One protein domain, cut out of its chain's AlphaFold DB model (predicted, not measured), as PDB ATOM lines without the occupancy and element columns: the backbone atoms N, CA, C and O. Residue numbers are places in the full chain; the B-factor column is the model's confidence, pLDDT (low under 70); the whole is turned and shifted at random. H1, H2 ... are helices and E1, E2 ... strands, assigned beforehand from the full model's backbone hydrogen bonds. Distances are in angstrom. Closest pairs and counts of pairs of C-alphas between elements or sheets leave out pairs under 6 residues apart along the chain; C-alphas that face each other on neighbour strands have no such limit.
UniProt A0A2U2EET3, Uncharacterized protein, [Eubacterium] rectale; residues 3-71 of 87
ATOM      1  N   VAL A   3     111.268  91.435  93.056       82.50
ATOM      2  CA  VAL A   3     111.052  92.858  92.755       82.50
ATOM      3  C   VAL A   3     110.675  93.677  93.999       82.50
ATOM      4  O   VAL A   3     111.232  94.742  94.248       82.50
ATOM      5  N   THR A   4     109.787  93.158  94.854       83.50
ATOM      6  CA  THR A   4     109.368  93.847  96.090       83.50
ATOM      7  C   THR A   4     110.532  94.029  97.067       83.50
ATOM      8  O   THR A   4     110.599  95.018  97.797       83.50
ATOM      9  N   ARG A   5     111.461  93.064  97.103       85.25
ATOM     10  CA  ARG A   5     112.653  93.129  97.957       85.25
ATOM     11  C   ARG A   5     113.647  94.153  97.412       85.25
ATOM     12  O   ARG A   5     114.200  94.904  98.211       85.25
ATOM     13  N   LEU A   6     113.821  94.213  96.089       86.56
ATOM     14  CA  LEU A   6     114.658  95.208  95.410       86.56
ATOM     15  C   LEU A   6     114.183  96.633  95.729       86.56
ATOM     16  O   LEU A   6     114.971  97.409  96.267       86.56
ATOM     17  N   LYS A   7     112.883  96.930  95.573       84.62
ATOM     18  CA  LYS A   7     112.311  98.249  95.921       84.62
ATOM     19  C   LYS A   7     112.567  98.672  97.366       84.62
ATOM     20  O   LYS A   7     112.971  99.797  97.627       84.62
ATOM     21  N   LYS A   8     112.367  97.767  98.329       88.44
ATOM     22  CA  LYS A   8     112.623  98.070  99.753       88.44
ATOM     23  C   LYS A   8     114.102  98.277 100.065       88.44
ATOM     24  O   LYS A   8     114.438  98.874 101.083       88.44
ATOM     25  N   THR A   9     114.975  97.708  99.245       88.38
ATOM     26  CA  THR A   9     116.413  97.695  99.482       88.38
ATOM     27  C   THR A   9     117.101  98.893  98.836       88.38
ATOM     28  O   THR A   9     118.031  99.425  99.446       88.38
ATOM     29  N   LYS A  10     116.628  99.354  97.666       88.62
ATOM     30  CA  LYS A  10     117.247 100.468  96.928       88.62
ATOM     31  C   LYS A  10     117.278 101.778  97.723       88.62
ATOM     32  O   LYS A  10     118.209 102.553  97.586       88.62
ATOM     33  N   SER A  11     116.338 101.974  98.653       88.25
ATOM     34  CA  SER A  11     116.313 103.152  99.535       88.25
ATOM     35  C   SER A  11     117.413 103.174 100.602       88.25
ATOM     36  O   SER A  11     117.629 104.203 101.235       88.25
ATOM     37  N   LYS A  12     118.089 102.045 100.845       93.44
ATOM     38  CA  LYS A  12     119.124 101.914 101.885       93.44
ATOM     39  C   LYS A  12     120.524 101.682 101.326       93.44
ATOM     40  O   LYS A  12     121.487 101.793 102.077       93.44
ATOM     41  N   ARG A  13     120.642 101.278 100.060       92.38
ATOM     42  CA  ARG A  13     121.921 101.028  99.385       92.38
ATOM     43  C   ARG A  13     121.738 101.053  97.872       92.38
ATOM     44  O   ARG A  13     120.671 100.691  97.382       92.38
ATOM     45  N   GLN A  14     122.813 101.356  97.155       92.88
ATOM     46  CA  GLN A  14     122.849 101.216  95.705       92.88
ATOM     47  C   GLN A  14     122.752  99.738  95.303       92.88
ATOM     48  O   GLN A  14     123.375  98.869  95.919       92.88
ATOM     49  N   ILE A  15     121.957  99.453  94.273       92.12
ATOM     50  CA  ILE A  15     121.791  98.114  93.707       92.12
ATOM     51  C   ILE A  15     122.067  98.211  92.213       92.12
ATOM     52  O   ILE A  15     121.439  99.008  91.524       92.12
ATOM     53  N   ILE A  16     122.983  97.380  91.726       92.81
ATOM     54  CA  ILE A  16     123.280  97.239  90.301       92.81
ATOM     55  C   ILE A  16     122.818  95.847  89.890       92.81
ATOM     56  O   ILE A  16     123.165  94.861  90.542       92.81
ATOM     57  N   VAL A  17     122.002  95.769  88.841       90.25
ATOM     58  CA  VAL A  17     121.453  94.506  88.344       90.25
ATOM     59  C   VAL A  17     121.736  94.388  86.856       90.25
ATOM     60  O   VAL A  17     121.429  95.301  86.098       90.25
ATOM     61  N   VAL A  18     122.286  93.246  86.447       90.81
ATOM     62  CA  VAL A  18     122.468  92.872  85.040       90.81
ATOM     63  C   VAL A  18     121.450  91.789  84.726       90.81
ATOM     64  O   VAL A  18     121.398  90.763  85.407       90.81
ATOM     65  N   THR A  19     120.581  92.031  83.751       88.44
ATOM     66  CA  THR A  19     119.475  91.121  83.456       88.44
ATOM     67  C   THR A  19     118.961  91.303  82.037       88.44
ATOM     68  O   THR A  19     118.998  92.405  81.505       88.44
ATOM     69  N   HIS A  20     118.444  90.218  81.465       85.25
ATOM     70  CA  HIS A  20     117.652  90.215  80.234       85.25
ATOM     71  C   HIS A  20     116.137  90.180  80.524       85.25
ATOM     72  O   HIS A  20     115.331  90.189  79.603       85.25
ATOM     73  N   ASN A  21     115.717  90.131  81.799       83.75
ATOM     74  CA  ASN A  21     114.303  90.081  82.169       83.75
ATOM     75  C   ASN A  21     113.723  91.487  82.348       83.75
ATOM     76  O   ASN A  21     114.013  92.159  83.342       83.75
ATOM     77  N   ALA A  22     112.850  91.873  81.419       79.94
ATOM     78  CA  ALA A  22     112.129  93.142  81.379       79.94
ATOM     79  C   ALA A  22     111.505  93.559  82.714       79.94
ATOM     80  O   ALA A  22     111.520  94.726  83.099       79.94
ATOM     81  N   ASN A  23     110.980  92.591  83.464       81.81
ATOM     82  CA  ASN A  23     110.249  92.855  84.694       81.81
ATOM     83  C   ASN A  23     111.137  93.400  85.815       81.81
ATOM     84  O   ASN A  23     110.608  93.984  86.756       81.81
ATOM     85  N   ILE A  24     112.456  93.201  85.761       86.94
ATOM     86  CA  ILE A  24     113.358  93.692  86.805       86.94
ATOM     87  C   ILE A  24     113.545  95.210  86.731       86.94
ATOM     88  O   ILE A  24     113.227  95.847  87.732       86.94
ATOM     89  N   PRO A  25     114.024  95.816  85.628       86.19
ATOM     90  CA  PRO A  25     114.156  97.269  85.563       86.19
ATOM     91  C   PRO A  25     112.794  97.968  85.643       86.19
ATOM     92  O   PRO A  25     112.642  98.936  86.384       86.19
ATOM     93  N   VAL A  26     111.790  97.408  84.963       82.38
ATOM     94  CA  VAL A  26     110.455  97.998  84.830       82.38
ATOM     95  C   VAL A  26     109.675  97.920  86.145       82.38
ATOM     96  O   VAL A  26     109.350  98.940  86.750       82.38
ATOM     97  N   ASN A  27     109.432  96.714  86.674       82.44
ATOM     98  CA  ASN A  27     108.694  96.596  87.933       82.44
ATOM     99  C   ASN A  27     109.558  96.904  89.150       82.44
ATOM    100  O   ASN A  27     108.991  97.177  90.202       82.44
ATOM    101  N   GLY A  28     110.889  96.824  89.057       83.12
ATOM    102  CA  GLY A  28     111.827  97.146  90.138       83.12
ATOM    103  C   GLY A  28     112.021  98.635  90.376       83.12
ATOM    104  O   GLY A  28     112.630  98.973  91.390       83.12
ATOM    105  N   ASP A  29     111.435  99.486  89.527       86.00
ATOM    106  CA  ASP A  29     111.566 100.941  89.588       86.00
ATOM    107  C   ASP A  29     113.041 101.364  89.487       86.00
ATOM    108  O   ASP A  29     113.619 101.943  90.412       86.00
ATOM    109  N   ALA A  30     113.688 100.952  88.391       89.06
ATOM    110  CA  ALA A  30     115.070 101.308  88.108       89.06
ATOM    111  C   ALA A  30     115.193 102.804  87.788       89.06
ATOM    112  O   ALA A  30     114.511 103.330  86.915       89.06
ATOM    113  N   GLU A  31     116.105 103.473  88.488       90.56
ATOM    114  CA  GLU A  31     116.339 104.917  88.343       90.56
ATOM    115  C   GLU A  31     117.256 105.240  87.162       90.56
ATOM    116  O   GLU A  31     117.147 106.305  86.557       90.56
ATOM    117  N   TYR A  32     118.157 104.316  86.831       92.00
ATOM    118  CA  TYR A  32     119.117 104.474  85.752       92.00
ATOM    119  C   TYR A  32     119.313 103.148  85.023       92.00
ATOM    120  O   TYR A  32     119.531 102.107  85.649       92.00
ATOM    121  N   ILE A  33     119.228 103.195  83.700       92.00
ATOM    122  CA  ILE A  33     119.344 102.056  82.796       92.00
ATOM    123  C   ILE A  33     120.552 102.286  81.904       92.00
ATOM    124  O   ILE A  33     120.781 103.397  81.429       92.00
ATOM    125  N   ILE A  34     121.299 101.214  81.660       91.81
ATOM    126  CA  ILE A  34     122.386 101.175  80.688       91.81
ATOM    127  C   ILE A  34     122.109  99.985  79.772       91.81
ATOM    128  O   ILE A  34     122.096  98.845  80.238       91.81
ATOM    129  N   SER A  35     121.874 100.261  78.491       89.19
ATOM    130  CA  SER A  35     121.837  99.243  77.445       89.19
ATOM    131  C   SER A  35     123.213  99.115  76.808       89.19
ATOM    132  O   SER A  35     123.870 100.117  76.497       89.19
ATOM    133  N   MET A  36     123.647  97.876  76.627       88.75
ATOM    134  CA  MET A  36     124.929  97.538  76.027       88.75
ATOM    135  C   MET A  36     124.728  97.205  74.555       88.75
ATOM    136  O   MET A  36     123.771  96.525  74.198       88.75
ATOM    137  N   ASP A  37     125.642  97.675  73.715       85.06
ATOM    138  CA  ASP A  37     125.654  97.362  72.292       85.06
ATOM    139  C   ASP A  37     126.236  95.960  72.067       85.06
ATOM    140  O   ASP A  37     127.364  95.680  72.479       85.06
ATOM    141  N   SER A  38     125.454  95.083  71.439       74.19
ATOM    142  CA  SER A  38     125.859  93.728  71.051       74.19
ATOM    143  C   SER A  38     126.272  93.613  69.583       74.19
ATOM    144  O   SER A  38     126.788  92.570  69.193       74.19
ATOM    145  N   ASP A  39     126.051  94.655  68.775       74.94
ATOM    146  CA  ASP A  39     126.273  94.630  67.323       74.94
ATOM    147  C   ASP A  39     127.717  95.000  66.944       74.94
ATOM    148  O   ASP A  39     128.081  95.027  65.767       74.94
ATOM    149  N   THR A  40     128.563  95.283  67.939       71.88
ATOM    150  CA  THR A  40     129.977  95.605  67.736       71.88
ATOM    151  C   THR A  40     130.870  94.683  68.557       71.88
ATOM    152  O   THR A  40     130.541  94.341  69.689       71.88
ATOM    153  N   ASP A  41     132.059  94.357  68.040       76.88
ATOM    154  CA  ASP A  41     133.082  93.576  68.765       76.88
ATOM    155  C   ASP A  41     133.668  94.316  69.991       76.88
ATOM    156  O   ASP A  41     134.554  93.813  70.684       76.88
ATOM    157  N   LEU A  42     133.204  95.541  70.256       78.94
ATOM    158  CA  LEU A  42     133.641  96.382  71.357       78.94
ATOM    159  C   LEU A  42     132.519  96.531  72.379       78.94
ATOM    160  O   LEU A  42     131.373  96.807  72.043       78.94
ATOM    161  N   ILE A  43     132.880  96.456  73.658       80.31
ATOM    162  CA  ILE A  43     131.954  96.755  74.750       80.31
ATOM    163  C   ILE A  43     131.655  98.258  74.720       80.31
ATOM    164  O   ILE A  43     132.474  99.073  75.156       80.31
ATOM    165  N   LYS A  44     130.487  98.628  74.193       84.88
ATOM    166  CA  LYS A  44     129.997 100.007  74.156       84.88
ATOM    167  C   LYS A  44     128.622 100.107  74.793       84.88
ATOM    168  O   LYS A  44     127.820  99.180  74.744       84.88
ATOM    169  N   THR A  45     128.358 101.255  75.399       87.88
ATOM    170  CA  THR A  45     127.013 101.616  75.832       87.88
ATOM    171  C   THR A  45     126.236 102.113  74.618       87.88
ATOM    172  O   THR A  45     126.685 103.021  73.918       87.88
ATOM    173  N   LYS A  46     125.083 101.501  74.350       87.12
ATOM    174  CA  LYS A  46     124.191 101.902  73.257       87.12
ATOM    175  C   LYS A  46     123.287 103.048  73.699       87.12
ATOM    176  O   LYS A  46     123.222 104.082  73.044       87.12
ATOM    177  N   TYR A  47     122.667 102.888  74.868       88.81
ATOM    178  CA  TYR A  47     121.848 103.913  75.511       88.81
ATOM    179  C   TYR A  47     122.093 103.935  77.017       88.81
ATOM    180  O   TYR A  47     122.352 102.901  77.631       88.81
ATOM    181  N   GLN A  48     121.983 105.114  77.622       91.94
ATOM    182  CA  GLN A  48     122.011 105.277  79.071       91.94
ATOM    183  C   GLN A  48     121.096 106.428  79.485       91.94
ATOM    184  O   GLN A  48     121.075 107.465  78.822       91.94
ATOM    185  N   GLY A  49     120.339 106.256  80.562       90.69
ATOM    186  CA  GLY A  49     119.367 107.263  80.975       90.69
ATOM    187  C   GLY A  49     118.378 106.762  82.013       90.69
ATOM    188  O   GLY A  49     118.532 105.677  82.576       90.69
ATOM    189  N   THR A  50     117.362 107.574  82.283       89.81
ATOM    190  CA  THR A  50     116.283 107.234  83.214       89.81
ATOM    191  C   THR A  50     115.168 106.469  82.501       89.81
ATOM    192  O   THR A  50     115.072 106.464  81.275       89.81
ATOM    193  N   MET A  51     114.288 105.830  83.272       82.62
ATOM    194  CA  MET A  51     113.143 105.075  82.741       82.62
ATOM    195  C   MET A  51     112.058 105.958  82.083       82.62
ATOM    196  O   MET A  51     111.169 105.445  81.399       82.62
ATOM    197  N   ASP A  52     112.146 107.276  82.268       81.50
ATOM    198  CA  ASP A  52     111.260 108.265  81.645       81.50
ATOM    199  C   ASP A  52     111.717 108.663  80.233       81.50
ATOM    200  O   ASP A  52     110.937 109.227  79.466       81.50
ATOM    201  N   ASP A  53     112.964 108.357  79.861       86.25
ATOM    202  CA  ASP A  53     113.472 108.626  78.519       86.25
ATOM    203  C   ASP A  53     112.812 107.677  77.504       86.25
ATOM    204  O   ASP A  53     112.879 106.447  77.617       86.25
ATOM    205  N   GLY A  54     112.175 108.252  76.482       82.81
ATOM    206  CA  GLY A  54     111.513 107.502  75.417       82.81
ATOM    207  C   GLY A  54     112.458 106.580  74.640       82.81
ATOM    208  O   GLY A  54     112.041 105.494  74.235       82.81
ATOM    209  N   ASN A  55     113.732 106.957  74.487       85.00
ATOM    210  CA  ASN A  55     114.737 106.120  73.832       85.00
ATOM    211  C   ASN A  55     115.089 104.905  74.692       85.00
ATOM    212  O   ASN A  55     115.206 103.803  74.169       85.00
ATOM    213  N   ILE A  56     115.190 105.088  76.014       87.88
ATOM    214  CA  ILE A  56     115.441 103.994  76.961       87.88
ATOM    215  C   ILE A  56     114.248 103.049  77.014       87.88
ATOM    216  O   ILE A  56     114.427 101.838  76.961       87.88
ATOM    217  N   ARG A  57     113.021 103.578  77.069       83.00
ATOM    218  CA  ARG A  57     111.805 102.753  77.028       83.00
ATOM    219  C   ARG A  57     111.748 101.902  75.770       83.00
ATOM    220  O   ARG A  57     111.487 100.706  75.862       83.00
ATOM    221  N   LYS A  58     112.025 102.514  74.618       82.69
ATOM    222  CA  LYS A  58     112.056 101.811  73.341       82.69
ATOM    223  C   LYS A  58     113.147 100.743  73.319       82.69
ATOM    224  O   LYS A  58     112.859  99.609  72.977       82.69
ATOM    225  N   GLU A  59     114.355 101.072  73.763       84.25
ATOM    226  CA  GLU A  59     115.463 100.115  73.820       84.25
ATOM    227  C   GLU A  59     115.167  98.936  74.755       84.25
ATOM    228  O   GLU A  59     115.432  97.792  74.403       84.25
ATOM    229  N   ILE A  60     114.582  99.185  75.930       81.38
ATOM    230  CA  ILE A  60     114.155  98.116  76.839       81.38
ATOM    231  C   ILE A  60     113.149  97.218  76.107       81.38
ATOM    232  O   ILE A  60     113.318  96.000  76.140       81.38
ATOM    233  N   CYS A  61     112.160  97.805  75.415       78.00
ATOM    234  CA  CYS A  61     111.187  97.067  74.607       78.00
ATOM    235  C   CYS A  61     111.817  96.224  73.493       78.00
ATOM    236  O   CYS A  61     111.419  95.079  73.286       78.00
ATOM    237  N   ASP A  62     112.804  96.783  72.801       76.25
ATOM    238  CA  ASP A  62     113.449  96.152  71.654       76.25
ATOM    239  C   ASP A  62     114.422  95.033  72.087       76.25
ATOM    240  O   ASP A  62     114.549  94.026  71.393       76.25
ATOM    241  N   VAL A  63     115.089  95.175  73.243       74.81
ATOM    242  CA  VAL A  63     116.122  94.235  73.728       74.81
ATOM    243  C   VAL A  63     115.562  93.129  74.623       74.81
ATOM    244  O   VAL A  63     116.081  92.012  74.627       74.81
ATOM    245  N   MET A  64     114.540  93.416  75.432       74.06
ATOM    246  CA  MET A  64     114.061  92.482  76.454       74.06
ATOM    247  C   MET A  64     112.741  91.846  76.014       74.06
ATOM    248  O   MET A  64     111.708  92.508  75.990       74.06
ATOM    249  N   GLU A  65     112.744  90.547  75.716       60.34
ATOM    250  CA  GLU A  65     111.531  89.799  75.355       60.34
ATOM    251  C   GLU A  65     110.432  89.924  76.439       60.34
ATOM    252  O   GLU A  65     110.687  89.780  77.638       60.34
ATOM    253  N   GLY A  66     109.182  90.186  76.030       58.12
ATOM    254  CA  GLY A  66     108.022  90.272  76.939       58.12
ATOM    255  C   GLY A  66     107.778  91.643  77.594       58.12
ATOM    256  O   GLY A  66     106.909  91.783  78.456       58.12
ATOM    257  N   THR A  67     108.509  92.669  77.175       57.50
ATOM    258  CA  THR A  67     108.402  94.069  77.622       57.50
ATOM    259  C   THR A  67     107.126  94.785  77.250       57.50
ATOM    260  O   THR A  67     106.651  95.563  78.070       57.50
ATOM    261  N   GLN A  68     106.570  94.550  76.058       62.16
ATOM    262  CA  GLN A  68     105.340  95.222  75.624       62.16
ATOM    263  C   GLN A  68     104.232  95.031  76.673       62.16
ATOM    264  O   GLN A  68     103.620  95.988  77.126       62.16
ATOM    265  N   ILE A  69     104.100  93.804  77.185       60.88
ATOM    266  CA  ILE A  69     103.148  93.447  78.244       60.88
ATOM    267  C   ILE A  69     103.500  94.138  79.572       60.88
ATOM    268  O   ILE A  69     102.612  94.625  80.270       60.88
ATOM    269  N   ALA A  70     104.784  94.191  79.938       59.91
ATOM    270  CA  ALA A  70     105.233  94.820  81.183       59.91
ATOM    271  C   ALA A  70     105.022  96.345  81.180       59.91
ATOM    272  O   ALA A  70     104.633  96.913  82.201       59.91
ATOM    273  N   PHE A  71     105.247  97.001  80.039       62.50
ATOM    274  CA  PHE A  71     105.008  98.430  79.869       62.50
ATOM    275  C   PHE A  71     103.526  98.763  79.721       62.50
ATOM    276  O   PHE A  71     103.103  99.737  80.334       62.50
TER     277      PHE A  71
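AT A GLANCE: This is residues 3 to 71 of the 87 residues of an uncharacterized protein of [Eubacterium] rectale (UniProt A0A2U2EET3). A two-stranded hairpin, E1 and E2, has the helix H3 packed over one face of it, closest at the residues where E1 begins and E2 ends; the short helices H2 and H4 meet each other, and H4 makes a corner with the end of H3. The helix H1 lies at one end of the longest axis and the hairpin's turn, residues 38 to 43, at the opposite end, while residues 11 to 22 make a long strip without a named element between H1 and H2. The printed part has 69 residues, with four named helices and two named strands in the order H1, H2, E1, E2, H3, H4; the sheet, in the order E1 - E2, is antiparallel and the class is mixed, helices and strands. The whole is compact, with a radius of gyration of the C-alphas of 12.3 A and spans of 36 by 26 by 19 A.

HOW THE PARTS SIT: H1, residues 3 to 10, and H2, residues 23 to 27, are close but not clearly touching; their closest C-alphas, those of Val 3 and Ile 24, are 6.4 A apart. E1, residues 33 to 37, and E2, residues 44 to 49, form a hairpin, antiparallel with 157 degrees between their directions. N 33 and O 49 are within hydrogen-bond range at 2.8 A, and so are N 46 and O 35 at 2.8 A. H3, residues 54 to 63, has Ile 56 nearest to both strands: its C-alpha is 7.3 A from that of Ile 33 in E1 and 6.5 A from that of Gly 49 in E2. H3 and H4, residues 67 to 71, only just touch, with 3 pairs of C-alphas within 8 A, and touch only at the corner by their link; the closest C-alphas are those of Cys 61 and Thr 67, 5.1 A apart. H2 and H4 touch, the closest C-alphas being those of Asn 23 and Ala 70, 6.4 A apart. Among the pairs that are apart are H1 and H3, and H2 and H3. In H1, H2, H3 and H4 every O i to N i+4 pair is within hydrogen-bond range.

IN THESE COORDINATES: H1 begins at C-alpha 3, (111.052, 92.858, 92.755), and is 10.7 A long from first to last C-alpha. H2 measures 5.2 A and E1 13.1 A. E2 is 14.6 A long and ends at C-alpha 49, (119.367, 107.263, 80.975). H3 is 14.1 A long; H4 is 6.0 A long and ends at C-alpha 71, (105.008, 98.430, 79.869).

THE WHOLE: The two C-alphas farthest apart, those of Lys 8 and Asp 41, are separated by 37.4 A. The printed part has no cut. The link from H1 to H2, with 12 residues, is long. The mean pLDDT of the printed part is 82.7, and residues 65 to 71 are under 70.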